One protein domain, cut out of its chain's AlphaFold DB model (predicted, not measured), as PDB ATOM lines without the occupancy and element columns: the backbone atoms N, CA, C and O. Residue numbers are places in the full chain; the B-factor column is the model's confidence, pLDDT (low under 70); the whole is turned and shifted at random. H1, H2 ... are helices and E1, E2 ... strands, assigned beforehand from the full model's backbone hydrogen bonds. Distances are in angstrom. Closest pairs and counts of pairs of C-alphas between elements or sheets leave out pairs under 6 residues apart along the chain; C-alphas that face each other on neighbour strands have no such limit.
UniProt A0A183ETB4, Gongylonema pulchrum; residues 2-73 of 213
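What this domain is: This is residues 2 to 73 of the 213 residues of a protein of Gongylonema pulchrum (UniProt A0A183ETB4). A small sheet of two short parallel strands, E1 and E2, with helix H4 packed on it, makes a head at one end of the long helix H3, which makes the longest axis. The short helices H1 and H2 and the loop between them form a second group near the other end of H3, on the same side of it as the head, and a gap separates the two groups. The printed part has 72 residues, with four named helices and two named strands in the order H1, H2, H3, E1, H4, E2, and its class is mostly helix. The whole is loose, with a radius of gyration of the C-alphas of 14.6 A, and elongated, spanning 40 by 22 by 14 A.

Where its parts are: Strand E1 is residues 49 to 51, 6.7 A from first to last C-alpha, and E2 is residues 70 to 72, 6.9 A, ending at C-alpha 72 (-3.295, 20.514, -10.231). Between them along the chain comes H4, residues 54 to 64, 15.0 A long. H3, residues 22 to 44, is 32.6 A long, from C-alpha 22 (-6.329, 2.796, 22.907) to C-alpha 44 (-5.950, 3.240, -9.735). H1 is residues 2 to 6, 6.1 A, and H2 is residues 16 to 20, 6.2 A.

How they stand to each other: E1 and E2 are parallel neighbours at 29 degrees, with N 51 and O 71 at 2.9 A and N 71 and O 49 at 2.8 A, both within hydrogen-bond range. E1, H4 and E2 form a strand-helix-strand unit, two parallel neighbour strands with a helix between them along the chain, and its crossover is right-handed. The closest C-alphas of H4 and E2 are those of Arg 57 and Leu 72, 6.8 A apart; those of H4 and E1 are Arg 57 and Val 51, 5.8 A apart. H3 is the hub and touches the three other helices. With residues 36 to 44 alone it touches H4, about perpendicular at 89 degrees, and the closest C-alphas are those of Trp 40 and Leu 64, 5.4 A apart. With residues 25 to 33 alone it touches H1, closest at the C-alphas of Ile 2 and Tyr 32, 6.5 A. H2 and H3 only just touch, with 3 pairs of C-alphas within 8 A, and only at the corner by their link; the closest are those of Ile 18 and Leu 24, 5.4 A. H1 and H2 are close but not clearly touching, the C-alphas of Val 5 and Ala 19 being closest at 7.1 A. H1 and H4 are apart. In H1, H2, H3 and H4 every O i to N i+4 pair is within hydrogen-bond range.

The domain as a whole: The two C-alphas farthest apart are those of Lys 20 and Lys 47, 41.4 A. The printed part has no cut and no long link; the link from H1 to H2, 9 residues, is short, and the other four are tight. The mean pLDDT of the printed part is 87.7, and residue 10 alone is under 70.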
ATOM      1  N   ILE A   2      -5.095   9.708   9.084       78.12
ATOM      2  CA  ILE A   2      -4.422   8.592   9.780       78.12
ATOM      3  C   ILE A   2      -3.429   9.115  10.828       78.12
ATOM      4  O   ILE A   2      -3.599   8.808  12.000       78.12
ATOM      5  N   ASN A   3      -2.520  10.016  10.436       78.06
ATOM      6  CA  ASN A   3      -1.525  10.598  11.350       78.06
ATOM      7  C   ASN A   3      -2.154  11.340  12.547       78.06
ATOM      8  O   ASN A   3      -1.626  11.273  13.644       78.06
ATOM      9  N   LEU A   4      -3.310  11.997  12.356       73.25
ATOM     10  CA  LEU A   4      -4.038  12.694  13.434       73.25
ATOM     11  C   LEU A   4      -4.671  11.730  14.450       73.25
ATOM     12  O   LEU A   4      -4.847  12.070  15.614       73.25
ATOM     13  N   VAL A   5      -5.078  10.538  14.009       74.75
ATOM     14  CA  VAL A   5      -5.603   9.506  14.917       74.75
ATOM     15  C   VAL A   5      -4.465   8.735  15.571       74.75
ATOM     16  O   VAL A   5      -4.575   8.362  16.733       74.75
ATOM     17  N   GLU A   6      -3.363   8.541  14.851       77.50
ATOM     18  CA  GLU A   6      -2.144   7.923  15.366       77.50
ATOM     19  C   GLU A   6      -1.496   8.763  16.474       77.50
ATOM     20  O   GLU A   6      -1.081   8.200  17.484       77.50
ATOM     21  N   SER A   7      -1.516  10.097  16.354       77.44
ATOM     22  CA  SER A   7      -1.086  11.011  17.422       77.44
ATOM     23  C   SER A   7      -2.060  11.088  18.605       77.44
ATOM     24  O   SER A   7      -1.759  11.741  19.600       77.44
ATOM     25  N   ALA A   8      -3.220  10.418  18.528       72.69
ATOM     26  CA  ALA A   8      -4.290  10.472  19.527       72.69
ATOM     27  C   ALA A   8      -4.728  11.906  19.890       72.69
ATOM     28  O   ALA A   8      -5.228  12.158  20.986       72.69
ATOM     29  N   GLU A   9      -4.586  12.855  18.965       72.44
ATOM     30  CA  GLU A   9      -4.996  14.238  19.185       72.44
ATOM     31  C   GLU A   9      -6.510  14.384  19.029       72.44
ATOM     32  O   GLU A   9      -7.116  13.887  18.073       72.44
ATOM     33  N   SER A  10      -7.149  15.083  19.969       68.62
ATOM     34  CA  SER A  10      -8.565  15.417  19.842       68.62
ATOM     35  C   SER A  10      -8.754  16.527  18.813       68.62
ATOM     36  O   SER A  10      -8.175  17.601  18.940       68.62
ATOM     37  N   SER A  11      -9.604  16.291  17.821       77.19
ATOM     38  CA  SER A  11      -9.926  17.246  16.759       77.19
ATOM     39  C   SER A  11     -11.395  17.097  16.358       77.19
ATOM     40  O   SER A  11     -12.068  16.161  16.793       77.19
ATOM     41  N   TYR A  12     -11.908  17.965  15.485       74.81
ATOM     42  CA  TYR A  12     -13.291  17.867  14.996       74.81
ATOM     43  C   TYR A  12     -13.580  16.510  14.320       74.81
ATOM     44  O   TYR A  12     -14.684  15.988  14.435       74.81
ATOM     45  N   ASN A  13     -12.565  15.896  13.698       74.81
ATOM     46  CA  ASN A  13     -12.636  14.553  13.109       74.81
ATOM     47  C   ASN A  13     -12.115  13.433  14.034       74.81
ATOM     48  O   ASN A  13     -12.119  12.256  13.656       74.81
ATOM     49  N   ASN A  14     -11.670  13.757  15.252       79.88
ATOM     50  CA  ASN A  14     -11.215  12.783  16.239       79.88
ATOM     51  C   ASN A  14     -11.736  13.115  17.638       79.88
ATOM     52  O   ASN A  14     -11.110  13.853  18.394       79.88
ATOM     53  N   ALA A  15     -12.905  12.566  17.975       78.44
ATOM     54  CA  ALA A  15     -13.558  12.840  19.246       78.44
ATOM     55  C   ALA A  15     -12.673  12.457  20.446       78.44
ATOM     56  O   ALA A  15     -11.985  11.436  20.434       78.44
ATOM     57  N   GLN A  16     -12.742  13.256  21.513       78.38
ATOM     58  CA  GLN A  16     -11.861  13.126  22.677       78.38
ATOM     59  C   GLN A  16     -11.952  11.751  23.366       78.38
ATOM     60  O   GLN A  16     -10.958  11.245  23.879       78.38
ATOM     61  N   TRP A  17     -13.127  11.118  23.368       76.56
ATOM     62  CA  TRP A  17     -13.325   9.785  23.950       76.56
ATOM     63  C   TRP A  17     -12.696   8.663  23.109       76.56
ATOM     64  O   TRP A  17     -12.252   7.662  23.668       76.56
ATOM     65  N   ILE A  18     -12.590   8.852  21.788       76.06
ATOM     66  CA  ILE A  18     -11.843   7.947  20.908       76.06
ATOM     67  C   ILE A  18     -10.351   8.120  21.183       76.06
ATOM     68  O   ILE A  18      -9.688   7.144  21.505       76.06
ATOM     69  N   ALA A  19      -9.857   9.362  21.166       76.69
ATOM     70  CA  ALA A  19      -8.462   9.695  21.455       76.69
ATOM     71  C   ALA A  19      -7.963   9.122  22.800       76.69
ATOM     72  O   ALA A  19      -6.849   8.613  22.887       76.69
ATOM     73  N   LYS A  20      -8.809   9.138  23.840       83.56
ATOM     74  CA  LYS A  20      -8.487   8.598  25.173       83.56
ATOM     75  C   LYS A  20      -8.466   7.065  25.248       83.56
ATOM     76  O   LYS A  20      -7.887   6.517  26.183       83.56
ATOM     77  N   SER A  21      -9.091   6.357  24.306       87.50
ATOM     78  CA  SER A  21      -9.208   4.897  24.338       87.50
ATOM     79  C   SER A  21      -8.293   4.243  23.311       87.50
ATOM     80  O   SER A  21      -8.511   4.337  22.106       87.50
ATOM     81  N   ARG A  22      -7.292   3.490  23.784       84.31
ATOM     82  CA  ARG A  22      -6.329   2.796  22.907       84.31
ATOM     83  C   ARG A  22      -7.012   1.797  21.969       84.31
ATOM     84  O   ARG A  22      -6.613   1.683  20.815       84.31
ATOM     85  N   ILE A  23      -8.063   1.120  22.441       89.44
ATOM     86  CA  ILE A  23      -8.834   0.153  21.644       89.44
ATOM     87  C   ILE A  23      -9.615   0.872  20.540       89.44
ATOM     88  O   ILE A  23      -9.552   0.461  19.384       89.44
ATOM     89  N   LEU A  24     -10.318   1.962  20.870       85.56
ATOM     90  CA  LEU A  24     -11.101   2.716  19.884       85.56
ATOM     91  C   LEU A  24     -10.203   3.420  18.866       85.56
ATOM     92  O   LEU A  24     -10.520   3.422  17.678       85.56
ATOM     93  N   THR A  25      -9.063   3.959  19.302       85.62
ATOM     94  CA  THR A  25      -8.035   4.504  18.409       85.62
ATOM     95  C   THR A  25      -7.511   3.428  17.462       85.62
ATOM     96  O   THR A  25      -7.491   3.647  16.253       85.62
ATOM     97  N   TYR A  26      -7.166   2.238  17.966       89.19
ATOM     98  CA  TYR A  26      -6.692   1.135  17.125       89.19
ATOM     99  C   TYR A  26      -7.754   0.663  16.120       89.19
ATOM    100  O   TYR A  26      -7.464   0.525  14.931       89.19
ATOM    101  N   ALA A  27      -9.005   0.503  16.560       90.25
ATOM    102  CA  ALA A  27     -10.123   0.172  15.679       90.25
ATOM    103  C   ALA A  27     -10.322   1.238  14.587       90.25
ATOM    104  O   ALA A  27     -10.491   0.907  13.412       90.25
ATOM    105  N   LYS A  28     -10.229   2.525  14.943       88.88
ATOM    106  CA  LYS A  28     -10.331   3.639  13.993       88.88
ATOM    107  C   LYS A  28      -9.158   3.686  13.009       88.88
ATOM    108  O   LYS A  28      -9.360   4.027  11.844       88.88
ATOM    109  N   LEU A  29      -7.952   3.305  13.434       89.25
ATOM    110  CA  LEU A  29      -6.798   3.161  12.543       89.25
ATOM    111  C   LEU A  29      -7.001   2.025  11.537       89.25
ATOM    112  O   LEU A  29      -6.756   2.234  10.351       89.25
ATOM    113  N   ILE A  30      -7.488   0.857  11.975       91.50
ATOM    114  CA  ILE A  30      -7.841  -0.246  11.065       91.50
ATOM    115  C   ILE A  30      -8.888   0.223  10.056       91.50
ATOM    116  O   ILE A  30      -8.691   0.048   8.855       91.50
ATOM    117  N   TYR A  31      -9.949   0.882  10.528       92.69
ATOM    118  CA  TYR A  31     -10.984   1.451   9.668       92.69
ATOM    119  C   TYR A  31     -10.393   2.377   8.596       92.69
ATOM    120  O   TYR A  31     -10.659   2.189   7.410       92.69
ATOM    121  N   TYR A  32      -9.542   3.337   8.975       91.31
ATOM    122  CA  TYR A  32      -8.946   4.246   7.996       91.31
ATOM    123  C   TYR A  32      -7.952   3.567   7.054       91.31
ATOM    124  O   TYR A  32      -7.867   3.971   5.899       91.31
ATOM    125  N   ARG A  33      -7.225   2.538   7.502       91.12
ATOM    126  CA  ARG A  33      -6.342   1.747   6.629       91.12
ATOM    127  C   ARG A  33      -7.147   0.953   5.602       91.12
ATOM    128  O   ARG A  33      -6.820   0.997   4.422       91.12
ATOM    129  N   MET A  34      -8.230   0.297   6.018       93.44
ATOM    130  CA  MET A  34      -9.150  -0.380   5.097       93.44
ATOM    131  C   MET A  34      -9.767   0.604   4.102       93.44
ATOM    132  O   MET A  34      -9.784   0.343   2.902       93.44
ATOM    133  N   PHE A  35     -10.222   1.762   4.586       93.00
ATOM    134  CA  PHE A  35     -10.761   2.819   3.735       93.00
ATOM    135  C   PHE A  35      -9.721   3.327   2.728       93.00
ATOM    136  O   PHE A  35     -10.043   3.490   1.556       93.00
ATOM    137  N   ALA A  36      -8.469   3.518   3.153       90.62
ATOM    138  CA  ALA A  36      -7.373   3.911   2.272       90.62
ATOM    139  C   ALA A  36      -7.109   2.872   1.172       90.62
ATOM    140  O   ALA A  36      -6.907   3.264   0.029       90.62
ATOM    141  N   VAL A  37      -7.178   1.569   1.476       91.94
ATOM    142  CA  VAL A  37      -7.043   0.496   0.471       91.94
ATOM    143  C   VAL A  37      -8.195   0.521  -0.532       91.94
ATOM    144  O   VAL A  37      -7.964   0.449  -1.735       91.94
ATOM    145  N   LEU A  38      -9.440   0.660  -0.069       93.00
ATOM    146  CA  LEU A  38     -10.600   0.754  -0.963       93.00
ATOM    147  C   LEU A  38     -10.524   1.998  -1.855       93.00
ATOM    148  O   LEU A  38     -10.786   1.931  -3.056       93.00
ATOM    149  N   TYR A  39     -10.116   3.126  -1.277       92.31
ATOM    150  CA  TYR A  39      -9.900   4.358  -2.018       92.31
ATOM    151  C   TYR A  39      -8.757   4.205  -3.029       92.31
ATOM    152  O   TYR A  39      -8.914   4.615  -4.178       92.31
ATOM    153  N   TRP A  40      -7.666   3.528  -2.657       92.81
ATOM    154  CA  TRP A  40      -6.568   3.170  -3.558       92.81
ATOM    155  C   TRP A  40      -7.042   2.357  -4.763       92.81
ATOM    156  O   TRP A  40      -6.796   2.760  -5.901       92.81
ATOM    157  N   LEU A  41      -7.808   1.288  -4.525       92.25
ATOM    158  CA  LEU A  41      -8.402   0.451  -5.573       92.25
ATOM    159  C   LEU A  41      -9.307   1.255  -6.519       92.25
ATOM    160  O   LEU A  41      -9.289   1.040  -7.728       92.25
ATOM    161  N   SER A  42     -10.081   2.208  -5.994       90.25
ATOM    162  CA  SER A  42     -10.899   3.097  -6.833       90.25
ATOM    163  C   SER A  42     -10.050   4.099  -7.628       90.25
ATOM    164  O   SER A  42     -10.326   4.387  -8.793       90.25
ATOM    165  N   GLY A  43      -8.975   4.596  -7.015       88.19
ATOM    166  CA  GLY A  43      -8.089   5.604  -7.578       88.19
ATOM    167  C   GLY A  43      -7.268   5.080  -8.750       88.19
ATOM    168  O   GLY A  43      -7.168   5.753  -9.774       88.19
ATOM    169  N   ILE A  44      -6.755   3.850  -8.662       87.19
ATOM    170  CA  ILE A  44      -5.950   3.240  -9.735       87.19
ATOM    171  C   ILE A  44      -6.740   3.041 -11.040       87.19
ATOM    172  O   ILE A  44      -6.149   3.042 -12.123       87.19
ATOM    173  N   CYS A  45      -8.068   2.940 -10.963       90.06
ATOM    174  CA  CYS A  45      -8.961   2.833 -12.118       90.06
ATOM    175  C   CYS A  45      -9.202   4.179 -12.829       90.06
ATOM    176  O   CYS A  45      -9.771   4.213 -13.920       90.06
ATOM    177  N   SER A  46      -8.782   5.299 -12.237       91.75
ATOM    178  CA  SER A  46      -9.057   6.638 -12.765       91.75
ATOM    179  C   SER A  46      -8.089   6.997 -13.886       91.75
ATOM    180  O   SER A  46      -6.882   7.000 -13.689       91.75
ATOM    181  N   LYS A  47      -8.583   7.348 -15.076       93.81
ATOM    182  CA  LYS A  47      -7.710   7.751 -16.198       93.81
ATOM    183  C   LYS A  47      -7.048   9.116 -15.988       93.81
ATOM    184  O   LYS A  47      -5.968   9.353 -16.510       93.81
ATOM    185  N   LEU A  48      -7.714   9.994 -15.248       94.62
ATOM    186  CA  LEU A  48      -7.312  11.370 -15.001       94.62
ATOM    187  C   LEU A  48      -7.808  11.774 -13.614       94.62
ATOM    188  O   LEU A  48      -8.976  11.543 -13.299       94.62
ATOM    189  N   VAL A  49      -6.946  12.390 -12.810       95.00
ATOM    190  CA  VAL A  49      -7.310  12.927 -11.495       95.00
ATOM    191  C   VAL A  49      -6.990  14.414 -11.459       95.00
ATOM    192  O   VAL A  49      -5.887  14.830 -11.805       95.00
ATOM    193  N   MET A  50      -7.965  15.217 -11.041       95.94
ATOM    194  CA  MET A  50      -7.824  16.663 -10.884       95.94
ATOM    195  C   MET A  50      -7.909  17.024  -9.403       95.94
ATOM    196  O   MET A  50      -8.816  16.577  -8.702       95.94
ATOM    197  N   VAL A  51      -6.974  17.840  -8.928       94.69
ATOM    198  CA  VAL A  51      -6.891  18.281  -7.529       94.69
ATOM    199  C   VAL A  51      -6.769  19.798  -7.454       94.69
ATOM    200  O   VAL A  51      -6.192  20.416  -8.339       94.69
ATOM    201  N   ASN A  52      -7.290  20.403  -6.387       93.31
ATOM    202  CA  ASN A  52      -7.428  21.859  -6.247       93.31
ATOM    203  C   ASN A  52      -6.374  22.522  -5.341       93.31
ATOM    204  O   ASN A  52      -6.559  23.656  -4.902       93.31
ATOM    205  N   GLY A  53      -5.294  21.816  -5.017       91.31
ATOM    206  CA  GLY A  53      -4.232  22.325  -4.156       91.31
ATOM    207  C   GLY A  53      -3.022  21.404  -4.148       91.31
ATOM    208  O   GLY A  53      -3.151  20.197  -4.361       91.31
ATOM    209  N   THR A  54      -1.848  21.975  -3.888       92.06
ATOM    210  CA  THR A  54      -0.574  21.243  -3.818       92.06
ATOM    211  C   THR A  54      -0.601  20.188  -2.718       92.06
ATOM    212  O   THR A  54      -0.291  19.033  -2.983       92.06
ATOM    213  N   TRP A  55      -1.111  20.537  -1.533       90.25
ATOM    214  CA  TRP A  55      -1.288  19.586  -0.434       90.25
ATOM    215  C   TRP A  55      -2.184  18.398  -0.823       90.25
ATOM    216  O   TRP A  55      -1.833  17.244  -0.585       90.25
ATOM    217  N   THR A  56      -3.326  18.655  -1.475       91.62
ATOM    218  CA  THR A  56      -4.226  17.586  -1.940       91.62
ATOM    219  C   THR A  56      -3.540  16.724  -2.996       91.62
ATOM    220  O   THR A  56      -3.701  15.508  -2.978       91.62
ATOM    221  N   ARG A  57      -2.746  17.329  -3.889       93.25
ATOM    222  CA  ARG A  57      -1.954  16.602  -4.886       93.25
ATOM    223  C   ARG A  57      -0.976  15.648  -4.224       93.25
ATOM    224  O   ARG A  57      -1.022  14.462  -4.509       93.25
ATOM    225  N   GLU A  58      -0.128  16.155  -3.337       92.75
ATOM    226  CA  GLU A  58       0.865  15.352  -2.620       92.75
ATOM    227  C   GLU A  58       0.199  14.224  -1.837       92.75
ATOM    228  O   GLU A  58       0.657  13.081  -1.882       92.75
ATOM    229  N   HIS A  59      -0.928  14.514  -1.183       90.44
ATOM    230  CA  HIS A  59      -1.692  13.511  -0.456       90.44
ATOM    231  C   HIS A  59      -2.219  12.406  -1.379       90.44
ATOM    232  O   HIS A  59      -2.044  11.225  -1.087       90.44
ATOM    233  N   ILE A  60      -2.824  12.781  -2.508       92.94
ATOM    234  CA  ILE A  60      -3.339  11.845  -3.510       92.94
ATOM    235  C   ILE A  60      -2.207  11.025  -4.130       92.94
ATOM    236  O   ILE A  60      -2.333   9.810  -4.227       92.94
ATOM    237  N   VAL A  61      -1.087  11.648  -4.491       93.12
ATOM    238  CA  VAL A  61       0.076  10.957  -5.064       93.12
ATOM    239  C   VAL A  61       0.678   9.975  -4.063       93.12
ATOM    240  O   VAL A  61       0.939   8.833  -4.428       93.12
ATOM    241  N   THR A  62       0.818  10.366  -2.796       91.44
ATOM    242  CA  THR A  62       1.313   9.480  -1.727       91.44
ATOM    243  C   THR A  62       0.383   8.290  -1.503       91.44
ATOM    244  O   THR A  62       0.839   7.172  -1.288       91.44
ATOM    245  N   LEU A  63      -0.930   8.525  -1.540       90.44
ATOM    246  CA  LEU A  63      -1.930   7.496  -1.280       90.44
ATOM    247  C   LEU A  63      -2.106   6.541  -2.467       90.44
ATOM    248  O   LEU A  63      -2.313   5.354  -2.252       90.44
ATOM    249  N   LEU A  64      -2.076   7.067  -3.696       91.62
ATOM    250  CA  LEU A  64      -2.479   6.368  -4.917       91.62
ATOM    251  C   LEU A  64      -1.312   5.924  -5.810       91.62
ATOM    252  O   LEU A  64      -1.469   4.963  -6.560       91.62
ATOM    253  N   GLY A  65      -0.160   6.594  -5.747       91.56
ATOM    254  CA  GLY A  65       1.009   6.298  -6.584       91.56
ATOM    255  C   GLY A  65       0.843   6.661  -8.066       91.56
ATOM    256  O   GLY A  65       1.491   6.058  -8.911       91.56
ATOM    257  N   ILE A  66      -0.043   7.611  -8.393       92.06
ATOM    258  CA  ILE A  66      -0.453   7.951  -9.773       92.06
ATOM    259  C   ILE A  66      -0.079   9.387 -10.169       92.06
ATOM    260  O   ILE A  66      -0.914  10.172 -10.628       92.06
ATOM    261  N   ASP A  67       1.174   9.766  -9.928       94.31
ATOM    262  CA  ASP A  67       1.674  11.121 -10.204       94.31
ATOM    263  C   ASP A  67       1.540  11.516 -11.684       94.31
ATOM    264  O   ASP A  67       1.148  12.642 -11.996       94.31
ATOM    265  N   ASP A  68       1.754  10.548 -12.576       94.62
ATOM    266  CA  ASP A  68       1.711  10.657 -14.037       94.62
ATOM    267  C   ASP A  68       0.359  11.131 -14.594       94.62
ATOM    268  O   ASP A  68       0.304  11.715 -15.677       94.62
ATOM    269  N   ARG A  69      -0.729  10.917 -13.847       94.88
ATOM    270  CA  ARG A  69      -2.104  11.268 -14.242       94.88
ATOM    271  C   ARG A  69      -2.842  12.147 -13.230       94.88
ATOM    272  O   ARG A  69      -4.071  12.259 -13.295       94.88
ATOM    273  N   THR A  70      -2.112  12.781 -12.309       96.00
ATOM    274  CA  THR A  70      -2.667  13.702 -11.304       96.00
ATOM    275  C   THR A  70      -2.293  15.154 -11.605       96.00
ATOM    276  O   THR A  70      -1.131  15.558 -11.504       96.00
ATOM    277  N   TYR A  71      -3.302  15.976 -11.893       96.38
ATOM    278  CA  TYR A  71      -3.138  17.353 -12.356       96.38
ATOM    279  C   TYR A  71      -3.696  18.365 -11.359       96.38
ATOM    280  O   TYR A  71      -4.830  18.250 -10.887       96.38
ATOM    281  N   LEU A  72      -2.893  19.385 -11.060       95.81
ATOM    282  CA  LEU A  72      -3.295  20.514 -10.231       95.81
ATOM    283  C   LEU A  72      -4.116  21.495 -11.073       95.81
ATOM    284  O   LEU A  72      -3.592  22.111 -11.996       95.81
ATOM    285  N   ILE A  73      -5.398  21.631 -10.748       95.44
ATOM    286  CA  ILE A  73      -6.335  22.518 -11.434       95.44
ATOM    287  C   ILE A  73      -7.118  23.296 -10.385       95.44
ATOM    288  O   ILE A  73      -7.854  22.731  -9.575       95.44
TER     289      ILE A  73